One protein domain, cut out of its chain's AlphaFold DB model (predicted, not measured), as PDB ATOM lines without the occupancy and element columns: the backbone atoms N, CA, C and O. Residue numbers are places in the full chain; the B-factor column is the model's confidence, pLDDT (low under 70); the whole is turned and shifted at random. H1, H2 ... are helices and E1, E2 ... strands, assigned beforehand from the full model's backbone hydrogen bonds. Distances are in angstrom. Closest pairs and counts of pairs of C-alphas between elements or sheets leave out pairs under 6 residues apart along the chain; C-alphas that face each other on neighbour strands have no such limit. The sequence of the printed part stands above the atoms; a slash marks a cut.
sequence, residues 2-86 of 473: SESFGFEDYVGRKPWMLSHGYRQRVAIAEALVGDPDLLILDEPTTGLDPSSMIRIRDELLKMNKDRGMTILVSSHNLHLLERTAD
ATOM      1  N   SER A   2     250.727 193.909 343.865       76.94
ATOM      2  CA  SER A   2     252.033 193.895 343.174       76.94
ATOM      3  C   SER A   2     252.089 192.898 342.017       76.94
ATOM      4  O   SER A   2     252.563 193.253 340.947       76.94
ATOM      5  N   GLU A   3     251.524 191.710 342.220       78.50
ATOM      6  CA  GLU A   3     251.428 190.644 341.214       78.50
ATOM      7  C   GLU A   3     250.498 191.026 340.049       78.50
ATOM      8  O   GLU A   3     250.869 190.943 338.884       78.50
ATOM      9  N   SER A   4     249.321 191.581 340.357       72.75
ATOM     10  CA  SER A   4     248.338 192.036 339.359       72.75
ATOM     11  C   SER A   4     248.898 193.114 338.421       72.75
ATOM     12  O   SER A   4     248.641 193.110 337.227       72.75
ATOM     13  N   PHE A   5     249.720 194.022 338.947       74.19
ATOM     14  CA  PHE A   5     250.350 195.084 338.158       74.19
ATOM     15  C   PHE A   5     251.758 194.717 337.643       74.19
ATOM     16  O   PHE A   5     252.418 195.540 336.991       74.19
ATOM     17  N   GLY A   6     252.222 193.491 337.915       76.25
ATOM     18  CA  GLY A   6     253.496 192.944 337.450       76.25
ATOM     19  C   GLY A   6     254.710 193.727 337.939       76.25
ATOM     20  O   GLY A   6     255.554 194.115 337.132       76.25
ATOM     21  N   PHE A   7     254.758 194.039 339.236       80.44
ATOM     22  CA  PHE A   7     255.904 194.689 339.875       80.44
ATOM     23  C   PHE A   7     256.399 193.963 341.139       80.44
ATOM     24  O   PHE A   7     257.072 194.589 341.963       80.44
ATOM     25  N   GLU A   8     256.116 192.663 341.310       84.75
ATOM     26  CA  GLU A   8     256.604 191.887 342.465       84.75
ATOM     27  C   GLU A   8     258.128 191.966 342.664       84.75
ATOM     28  O   GLU A   8     258.583 192.219 343.780       84.75
ATOM     29  N   ASP A   9     258.914 191.895 341.587       84.12
ATOM     30  CA  ASP A   9     260.387 191.921 341.625       84.12
ATOM     31  C   ASP A   9     260.972 193.264 342.102       84.12
ATOM     32  O   ASP A   9     262.172 193.408 342.377       84.12
ATOM     33  N   TYR A  10     260.120 194.288 342.178       82.12
ATOM     34  CA  TYR A  10     260.481 195.644 342.568       82.12
ATOM     35  C   TYR A  10     260.045 195.981 343.999       82.12
ATOM     36  O   TYR A  10     260.347 197.078 344.485       82.12
ATOM     37  N   VAL A  11     259.392 195.050 344.703       82.50
ATOM     38  CA  VAL A  11     259.026 195.211 346.114       82.50
ATOM     39  C   VAL A  11     260.288 195.463 346.951       82.50
ATOM     40  O   VAL A  11     261.307 194.792 346.821       82.50
ATOM     41  N   GLY A  12     260.253 196.507 347.785       80.69
ATOM     42  CA  GLY A  12     261.384 196.935 348.622       80.69
ATOM     43  C   GLY A  12     262.380 197.900 347.954       80.69
ATOM     44  O   GLY A  12     263.135 198.588 348.661       80.69
ATOM     45  N   ARG A  13     262.358 198.047 346.620       82.75
ATOM     46  CA  ARG A  13     263.213 199.021 345.915       82.75
ATOM     47  C   ARG A  13     262.776 200.461 346.185       82.75
ATOM     48  O   ARG A  13     261.641 200.746 346.566       82.75
ATOM     49  N   LYS A  14     263.709 201.406 346.029       79.44
ATOM     50  CA  LYS A  14     263.430 202.835 346.242       79.44
ATOM     51  C   LYS A  14     262.664 203.405 345.037       79.44
ATOM     52  O   LYS A  14     263.038 203.080 343.913       79.44
ATOM     53  N   PRO A  15     261.668 204.297 345.221       76.94
ATOM     54  CA  PRO A  15     260.847 204.805 344.114       76.94
ATOM     55  C   PRO A  15     261.644 205.433 342.963       76.94
ATOM     56  O   PRO A  15     261.280 205.288 341.800       76.94
ATOM     57  N   TRP A  16     262.771 206.089 343.258       76.81
ATOM     58  CA  TRP A  16     263.630 206.689 342.230       76.81
ATOM     59  C   TRP A  16     264.423 205.670 341.401       76.81
ATOM     60  O   TRP A  16     264.913 206.018 340.332       76.81
ATOM     61  N   MET A  17     264.532 204.423 341.863       82.94
ATOM     62  CA  MET A  17     265.154 203.321 341.120       82.94
ATOM     63  C   MET A  17     264.175 202.647 340.148       82.94
ATOM     64  O   MET A  17     264.583 201.797 339.364       82.94
ATOM     65  N   LEU A  18     262.886 202.995 340.208       83.25
ATOM     66  CA  LEU A  18     261.873 202.484 339.290       83.25
ATOM     67  C   LEU A  18     261.896 203.279 337.983       83.25
ATOM     68  O   LEU A  18     262.041 204.511 338.011       83.25
ATOM     69  N   SER A  19     261.701 202.580 336.859       82.25
ATOM     70  CA  SER A  19     261.440 203.216 335.563       82.25
ATOM     71  C   SER A  19     260.156 204.047 335.634       82.25
ATOM     72  O   SER A  19     259.314 203.837 336.514       82.25
ATOM     73  N   HIS A  20     259.991 204.989 334.704       78.19
ATOM     74  CA  HIS A  20     258.797 205.832 334.660       78.19
ATOM     75  C   HIS A  20     257.511 204.993 334.632       78.19
ATOM     76  O   HIS A  20     256.604 205.231 335.430       78.19
ATOM     77  N   GLY A  21     257.496 203.922 333.831       78.50
ATOM     78  CA  GLY A  21     256.330 203.056 333.739       78.50
ATOM     79  C   GLY A  21     256.016 202.261 334.998       78.50
ATOM     80  O   GLY A  21     254.855 202.175 335.388       78.50
ATOM     81  N   TYR A  22     257.029 201.770 335.716       81.62
ATOM     82  CA  TYR A  22     256.787 201.140 337.016       81.62
ATOM     83  C   TYR A  22     256.256 202.136 338.049       81.62
ATOM     84  O   TYR A  22     255.372 201.786 338.827       81.62
ATOM     85  N   ARG A  23     256.729 203.391 338.046       82.88
ATOM     86  CA  ARG A  23     256.181 204.428 338.941       82.88
ATOM     87  C   ARG A  23     254.710 204.710 338.652       82.88
ATOM     88  O   ARG A  23     253.945 204.887 339.595       82.88
ATOM     89  N   GLN A  24     254.318 204.731 337.380       80.62
ATOM     90  CA  GLN A  24     252.929 204.946 336.979       80.62
ATOM     91  C   GLN A  24     252.032 203.783 337.411       80.62
ATOM     92  O   GLN A  24     250.984 204.009 338.007       80.62
ATOM     93  N   ARG A  25     252.487 202.535 337.236       82.06
ATOM     94  CA  ARG A  25     251.768 201.349 337.731       82.06
ATOM     95  C   ARG A  25     251.599 201.353 339.247       82.06
ATOM     96  O   ARG A  25     250.513 201.067 339.735       82.06
ATOM     97  N   VAL A  26     252.643 201.719 339.992       85.00
ATOM     98  CA  VAL A  26     252.557 201.864 341.454       85.00
ATOM     99  C   VAL A  26     251.562 202.963 341.836       85.00
ATOM    100  O   VAL A  26     250.812 202.773 342.786       85.00
ATOM    101  N   ALA A  27     251.503 204.073 341.095       82.25
ATOM    102  CA  ALA A  27     250.540 205.146 341.344       82.25
ATOM    103  C   ALA A  27     249.084 204.712 341.084       82.25
ATOM    104  O   ALA A  27     248.202 205.041 341.873       82.25
ATOM    105  N   ILE A  28     248.828 203.940 340.021       82.62
ATOM    106  CA  ILE A  28     247.497 203.370 339.747       82.62
ATOM    107  C   ILE A  28     247.126 202.358 340.837       82.62
ATOM    108  O   ILE A  28     246.035 202.424 341.398       82.62
ATOM    109  N   ALA A  29     248.051 201.464 341.199       84.75
ATOM    110  CA  ALA A  29     247.844 200.516 342.288       84.75
ATOM    111  C   ALA A  29     247.548 201.234 343.616       84.75
ATOM    112  O   ALA A  29     246.645 200.820 344.331       84.75
ATOM    113  N   GLU A  30     248.252 202.329 343.922       84.50
ATOM    114  CA  GLU A  30     248.008 203.173 345.098       84.50
ATOM    115  C   GLU A  30     246.589 203.766 345.104       84.50
ATOM    116  O   GLU A  30     245.931 203.740 346.145       84.50
ATOM    117  N   ALA A  31     246.098 204.255 343.960       82.12
ATOM    118  CA  ALA A  31     244.741 204.796 343.834       82.12
ATOM    119  C   ALA A  31     243.654 203.734 344.085       82.12
ATOM    120  O   ALA A  31     242.594 204.041 344.623       82.12
ATOM    121  N   LEU A  32     243.942 202.475 343.754       83.56
ATOM    122  CA  LEU A  32     243.016 201.351 343.897       83.56
ATOM    123  C   LEU A  32     242.988 200.733 345.299       83.56
ATOM    124  O   LEU A  32     242.127 199.899 345.570       83.56
ATOM    125  N   VAL A  33     243.918 201.094 346.196       83.19
ATOM    126  CA  VAL A  33     243.988 200.501 347.549       83.19
ATOM    127  C   VAL A  33     242.703 200.765 348.333       83.19
ATOM    128  O   VAL A  33     242.307 199.945 349.155       83.19
ATOM    129  N   GLY A  34     242.059 201.906 348.081       76.75
ATOM    130  CA  GLY A  34     240.807 202.292 348.727       76.75
ATOM    131  C   GLY A  34     239.554 201.630 348.153       76.75
ATOM    132  O   GLY A  34     238.477 202.017 348.587       76.75
ATOM    133  N   ASP A  35     239.699 200.708 347.194       79.31
ATOM    134  CA  ASP A  35     238.612 200.083 346.424       79.31
ATOM    135  C   ASP A  35     237.570 201.106 345.926       79.31
ATOM    136  O   ASP A  35     236.417 201.090 346.352       79.31
ATOM    137  N   PRO A  36     237.993 202.088 345.104       83.12
ATOM    138  CA  PRO A  36     237.126 203.188 344.709       83.12
ATOM    139  C   PRO A  36     236.063 202.746 343.695       83.12
ATOM    140  O   PRO A  36     236.363 202.012 342.759       83.12
ATOM    141  N   ASP A  37     234.858 203.309 343.799       84.00
ATOM    142  CA  ASP A  37     233.801 203.123 342.790       84.00
ATOM    143  C   ASP A  37     234.100 203.876 341.474       84.00
ATOM    144  O   ASP A  37     233.592 203.520 340.408       84.00
ATOM    145  N   LEU A  38     234.927 204.931 341.545       87.56
ATOM    146  CA  LEU A  38     235.332 205.783 340.424       87.56
ATOM    147  C   LEU A  38     236.850 205.999 340.426       87.56
ATOM    148  O   LEU A  38     237.409 206.562 341.368       87.56
ATOM    149  N   LEU A  39     237.499 205.632 339.324       87.31
ATOM    150  CA  LEU A  39     238.912 205.885 339.073       87.31
ATOM    151  C   LEU A  39     239.072 206.941 337.973       87.31
ATOM    152  O   LEU A  39     238.611 206.747 336.853       87.31
ATOM    153  N   ILE A  40     239.761 208.043 338.279       89.00
ATOM    154  CA  ILE A  40     240.084 209.099 337.308       89.00
ATOM    155  C   ILE A  40     241.575 209.036 336.984       89.00
ATOM    156  O   ILE A  40     242.413 209.100 337.885       89.00
ATOM    157  N   LEU A  41     241.902 208.924 335.699       88.00
ATOM    158  CA  LEU A  41     243.261 208.799 335.195       88.00
ATOM    159  C   LEU A  41     243.556 209.897 334.176       88.00
ATOM    160  O   LEU A  41     242.929 209.964 333.120       88.00
ATOM    161  N   ASP A  42     244.552 210.723 334.485       86.44
ATOM    162  CA  ASP A  42     245.074 211.729 333.567       86.44
ATOM    163  C   ASP A  42     246.316 211.181 332.855       86.44
ATOM    164  O   ASP A  42     247.332 210.900 333.497       86.44
ATOM    165  N   GLU A  43     246.208 210.962 331.546       85.44
ATOM    166  CA  GLU A  43     247.283 210.483 330.671       85.44
ATOM    167  C   GLU A  43     248.018 209.218 331.189       85.44
ATOM    168  O   GLU A  43     249.256 209.182 331.260       85.44
ATOM    169  N   PRO A  44     247.294 208.127 331.538       81.56
ATOM    170  CA  PRO A  44     247.853 206.967 332.245       81.56
ATOM    171  C   PRO A  44     248.851 206.130 331.435       81.56
ATOM    172  O   PRO A  44     249.450 205.204 331.981       81.56
ATOM    173  N   THR A  45     249.018 206.420 330.145       80.25
ATOM    174  CA  THR A  45     249.918 205.688 329.246       80.25
ATOM    175  C   THR A  45     251.062 206.518 328.683       80.25
ATOM    176  O   THR A  45     251.877 206.001 327.918       80.25
ATOM    177  N   THR A  46     251.157 207.794 329.060       78.50
ATOM    178  CA  THR A  46     252.222 208.674 328.576       78.50
ATOM    179  C   THR A  46     253.594 208.203 329.072       78.50
ATOM    180  O   THR A  46     253.810 208.009 330.263       78.50
ATOM    181  N   GLY A  47     254.542 208.018 328.147       70.44
ATOM    182  CA  GLY A  47     255.914 207.602 328.468       70.44
ATOM    183  C   GLY A  47     256.089 206.110 328.782       70.44
ATOM    184  O   GLY A  47     257.133 205.721 329.311       70.44
ATOM    185  N   LEU A  48     255.090 205.275 328.470       76.69
ATOM    186  CA  LEU A  48     255.166 203.818 328.575       76.69
ATOM    187  C   LEU A  48     255.600 203.164 327.263       76.69
ATOM    188  O   LEU A  48     255.269 203.631 326.175       76.69
ATOM    189  N   ASP A  49     256.284 202.026 327.367       78.75
ATOM    190  CA  ASP A  49     256.509 201.154 326.218       78.75
ATOM    191  C   ASP A  49     255.191 200.476 325.764       78.75
ATOM    192  O   ASP A  49     254.273 200.294 326.574       78.75
ATOM    193  N   PRO A  50     255.081 200.055 324.488       76.19
ATOM    194  CA  PRO A  50     253.859 199.452 323.950       76.19
ATOM    195  C   PRO A  50     253.341 198.240 324.730       76.19
ATOM    196  O   PRO A  50     252.131 198.086 324.896       76.19
ATOM    197  N   SER A  51     254.238 197.399 325.249       76.00
ATOM    198  CA  SER A  51     253.846 196.205 326.004       76.00
ATOM    199  C   SER A  51     253.250 196.562 327.370       76.00
ATOM    200  O   SER A  51     252.271 195.956 327.810       76.00
ATOM    201  N   SER A  52     253.786 197.599 328.018       74.69
ATOM    202  CA  SER A  52     253.269 198.139 329.274       74.69
ATOM    203  C   SER A  52     251.900 198.795 329.117       74.69
ATOM    204  O   SER A  52     251.058 198.624 329.998       74.69
ATOM    205  N   MET A  53     251.661 199.516 328.015       79.06
ATOM    206  CA  MET A  53     250.359 200.144 327.747       79.06
ATOM    207  C   MET A  53     249.240 199.107 327.642       79.06
ATOM    208  O   MET A  53     248.186 199.281 328.250       79.06
ATOM    209  N   ILE A  54     249.492 198.006 326.926       81.25
ATOM    210  CA  ILE A  54     248.535 196.900 326.774       81.25
ATOM    211  C   ILE A  54     248.195 196.288 328.135       81.25
ATOM    212  O   ILE A  54     247.024 196.118 328.450       81.25
ATOM    213  N   ARG A  55     249.199 196.036 328.983       78.69
ATOM    214  CA  ARG A  55     248.967 195.477 330.325       78.69
ATOM    215  C   ARG A  55     248.120 196.389 331.205       78.69
ATOM    216  O   ARG A  55     247.196 195.910 331.847       78.69
ATOM    217  N   ILE A  56     248.427 197.689 331.244       81.38
ATOM    218  CA  ILE A  56     247.633 198.639 332.039       81.38
ATOM    219  C   ILE A  56     246.197 198.676 331.528       81.38
ATOM    220  O   ILE A  56     245.273 198.603 332.330       81.38
ATOM    221  N   ARG A  57     246.005 198.739 330.208       85.50
ATOM    222  CA  ARG A  57     244.678 198.690 329.597       85.50
ATOM    223  C   ARG A  57     243.897 197.449 330.028       85.50
ATOM    224  O   ARG A  57     242.757 197.575 330.462       85.50
ATOM    225  N   ASP A  58     244.496 196.272 329.887       85.25
ATOM    226  CA  ASP A  58     243.823 195.003 330.166       85.25
ATOM    227  C   ASP A  58     243.443 194.897 331.654       85.25
ATOM    228  O   ASP A  58     242.347 194.441 331.975       85.25
ATOM    229  N   GLU A  59     244.283 195.409 332.560       83.44
ATOM    230  CA  GLU A  59     243.958 195.518 333.988       83.44
ATOM    231  C   GLU A  59     242.814 196.509 334.261       83.44
ATOM    232  O   GLU A  59     241.917 196.197 335.043       83.44
ATOM    233  N   LEU A  60     242.782 197.673 333.599       85.94
ATOM    234  CA  LEU A  60     241.673 198.628 333.737       85.94
ATOM    235  C   LEU A  60     240.345 198.015 333.271       85.94
ATOM    236  O   LEU A  60     239.349 198.090 333.988       85.94
ATOM    237  N   LEU A  61     240.341 197.350 332.111       87.81
ATOM    238  CA  LEU A  61     239.163 196.654 331.583       87.81
ATOM    239  C   LEU A  61     238.697 195.538 332.518       87.81
ATOM    240  O   LEU A  61     237.500 195.383 332.760       87.81
ATOM    241  N   LYS A  62     239.642 194.768 333.064       86.94
ATOM    242  CA  LYS A  62     239.349 193.727 334.043       86.94
ATOM    243  C   LYS A  62     238.712 194.312 335.301       86.94
ATOM    244  O   LYS A  62     237.717 193.783 335.770       86.94
ATOM    245  N   MET A  63     239.226 195.424 335.824       84.12
ATOM    246  CA  MET A  63     238.652 196.067 337.011       84.12
ATOM    247  C   MET A  63     237.258 196.635 336.757       84.12
ATOM    248  O   MET A  63     236.388 196.483 337.611       84.12
ATOM    249  N   ASN A  64     237.027 197.249 335.595       88.25
ATOM    250  CA  ASN A  64     235.697 197.712 335.211       88.25
ATOM    251  C   ASN A  64     234.692 196.546 335.171       88.25
ATOM    252  O   ASN A  64     233.633 196.639 335.788       88.25
ATOM    253  N   LYS A  65     235.059 195.421 334.541       87.38
ATOM    254  CA  LYS A  65     234.194 194.234 334.435       87.38
ATOM    255  C   LYS A  65     233.987 193.506 335.761       87.38
ATOM    256  O   LYS A  65     232.852 193.209 336.116       87.38
ATOM    257  N   ASP A  66     235.066 193.217 336.481       86.12
ATOM    258  CA  ASP A  66     235.028 192.366 337.673       86.12
ATOM    259  C   ASP A  66     234.461 193.107 338.893       86.12
ATOM    260  O   ASP A  66     233.871 192.480 339.770       86.12
ATOM    261  N   ARG A  67     234.654 194.434 338.974       82.94
ATOM    262  CA  ARG A  67     234.269 195.244 340.147       82.94
ATOM    263  C   ARG A  67     233.127 196.222 339.888       82.94
ATOM    264  O   ARG A  67     232.665 196.848 340.832       82.94
ATOM    265  N   GLY A  68     232.699 196.402 338.637       85.31
ATOM    266  CA  GLY A  68     231.731 197.446 338.277       85.31
ATOM    267  C   GLY A  68     232.269 198.872 338.466       85.31
ATOM    268  O   GLY A  68     231.491 199.815 338.576       85.31
ATOM    269  N   MET A  69     233.594 199.037 338.532       88.25
ATOM    270  CA  MET A  69     234.242 200.325 338.777       88.25
ATOM    271  C   MET A  69     234.124 201.235 337.550       88.25
ATOM    272  O   MET A  69     234.487 200.844 336.438       88.25
ATOM    273  N   THR A  70     233.688 202.477 337.749       91.12
ATOM    274  CA  THR A  70     233.684 203.491 336.685       91.12
ATOM    275  C   THR A  70     235.102 204.014 336.470       91.12
ATOM    276  O   THR A  70     235.788 204.357 337.432       91.12
ATOM    277  N   ILE A  71     235.559 204.093 335.219       90.62
ATOM    278  CA  ILE A  71     236.911 204.564 334.887       90.62
ATOM    279  C   ILE A  71     236.811 205.733 333.911       90.62
ATOM    280  O   ILE A  71     236.314 205.580 332.799       90.62
ATOM    281  N   LEU A  72     237.308 206.900 334.320       91.19
ATOM    282  CA  LEU A  72     237.439 208.081 333.471       91.19
ATOM    283  C   LEU A  72     238.905 208.240 333.068       91.19
ATOM    284  O   LEU A  72     239.765 208.428 333.928       91.19
ATOM    285  N   VAL A  73     239.189 208.190 331.767       89.69
ATOM    286  CA  VAL A  73     240.548 208.325 331.228       89.69
ATOM    287  C   VAL A  73     240.634 209.541 330.314       89.69
ATOM    288  O   VAL A  73     239.866 209.660 329.364       89.69
ATOM    289  N   SER A  74     241.607 210.414 330.573       89.25
ATOM    290  CA  SER A  74     242.046 211.460 329.645       89.25
ATOM    291  C   SER A  74     243.275 210.965 328.878       89.25
ATOM    292  O   SER A  74     244.221 210.474 329.497       89.25
ATOM    293  N   SER A  75     243.252 211.030 327.545       84.44
ATOM    294  CA  SER A  75     244.380 210.633 326.696       84.44
ATOM    295  C   SER A  75     244.317 211.293 325.321       84.44
ATOM    296  O   SER A  75     243.255 211.372 324.706       84.44
ATOM    297  N   HIS A  76     245.473 211.695 324.802       82.00
ATOM    298  CA  HIS A  76     245.648 212.106 323.407       82.00
ATOM    299  C   HIS A  76     245.803 210.918 322.434       82.00
ATOM    300  O   HIS A  76     245.792 211.106 321.217       82.00
ATOM    301  N   ASN A  77     245.949 209.686 322.935       78.25
ATOM    302  CA  ASN A  77     246.105 208.487 322.111       78.25
ATOM    303  C   ASN A  77     244.749 207.829 321.814       78.25
ATOM    304  O   ASN A  77     244.276 206.962 322.555       78.25
ATOM    305  N   LEU A  78     244.157 208.212 320.683       73.81
ATOM    306  CA  LEU A  78     242.860 207.701 320.233       73.81
ATOM    307  C   LEU A  78     242.856 206.187 319.987       73.81
ATOM    308  O   LEU A  78     241.879 205.532 320.324       73.81
ATOM    309  N   HIS A  79     243.950 205.609 319.478       69.94
ATOM    310  CA  HIS A  79     244.016 204.168 319.194       69.94
ATOM    311  C   HIS A  79     243.927 203.315 320.463       69.94
ATOM    312  O   HIS A  79     243.393 202.204 320.460       69.94
ATOM    313  N   LEU A  80     244.484 203.825 321.561       73.44
ATOM    314  CA  LEU A  80     244.351 203.183 322.855       73.44
ATOM    315  C   LEU A  80     242.924 203.340 323.386       73.44
ATOM    316  O   LEU A  80     242.333 202.348 323.810       73.44
ATOM    317  N   LEU A  81     242.375 204.558 323.348       79.12
ATOM    318  CA  LEU A  81     241.027 204.838 323.846       79.12
ATOM    319  C   LEU A  81     239.966 204.004 323.124       79.12
ATOM    320  O   LEU A  81     239.132 203.415 323.801       79.12
ATOM    321  N   GLU A  82     240.078 203.856 321.802       76.38
ATOM    322  CA  GLU A  82     239.184 203.042 320.962       76.38
ATOM    323  C   GLU A  82     239.001 201.610 321.492       76.38
ATOM    324  O   GLU A  82     237.928 201.021 321.410       76.38
ATOM    325  N   ARG A  83     240.063 201.039 322.070       79.31
ATOM    326  CA  ARG A  83     240.081 199.659 322.578       79.31
ATOM    327  C   ARG A  83     239.777 199.547 324.070       79.31
ATOM    328  O   ARG A  83     239.846 198.442 324.606       79.31
ATOM    329  N   THR A  84     239.548 200.667 324.748       80.19
ATOM    330  CA  THR A  84     239.487 200.723 326.218       80.19
ATOM    331  C   THR A  84     238.210 201.370 326.735       80.19
ATOM    332  O   THR A  84     237.754 200.996 327.808       80.19
ATOM    333  N   ALA A  85     237.660 202.347 326.014       85.00
ATOM    334  CA  ALA A  85     236.541 203.158 326.465       85.00
ATOM    335  C   ALA A  85     235.238 202.785 325.747       85.00
ATOM    336  O   ALA A  85     235.206 202.624 324.525       85.00
ATOM    337  N   ASP A  86     234.150 202.732 326.511       86.88
ATOM    338  CA  ASP A  86     232.800 202.513 325.981       86.88
ATOM    339  C   ASP A  86     232.124 203.831 325.553       86.88
ATOM    340  O   ASP A  86     231.249 203.843 324.686       86.88
TER     341      ASP A  86
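Overview. This is residues 2 to 86 of the 473 residues of the protein "ATP-binding cassette domain-containing protein" of Candidatus Bathyarchaeota archaeon (UniProt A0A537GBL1). Two helices, H1 and H2, run side by side over one face of a narrow two-stranded parallel sheet, E1 and E2; residues 2 to 19 loop outside H1, and short H3 follows E2. The 85 printed residues hold H1, E1, H2, E2, H3 in that order: mixed class, compact, radius of gyration of the C-alphas 12.7 A, spans 36 by 26 by 17 A.

Arrangement. H1, residues 20 to 32, and H2, residues 50 to 67, are close but not clearly touching, closest C-alphas Gly 21 and Ser 52 at 7.3 A; their shallow tilt is 6 degrees, the same way. E1, residues 38 to 42, and E2, residues 70 to 74, are parallel at 10 degrees; N 41 and O 72, 2.8 A, are within hydrogen-bond range. E1, H2, E2 form a strand-helix-strand unit, parallel strands joined through a helix, its crossover right-handed. The closest C-alphas of H2 and E2 are Asn 64 and Thr 70, 6.3 A. H3, residues 78 to 82, is only just apart from H2, 8.1 A. Every O i to N i+4 pair in H1, H2 and H3 is within hydrogen-bond range.

Along the chain. H1 begins at C-alpha 20 (258.797, 205.832, 334.660) and spans 18.8 A, E1 13.3 A, H2 25.8 A, E2 13.5 A; H3, 6.0 A, ends at C-alpha 82 (239.184, 203.042, 320.962).

Size, cuts and confidence. The printed part has no cut; its farthest C-alphas, Gly 12 and Asp 86, are 36.9 A apart. No link is long. Residue 79 is under 70 in pLDDT.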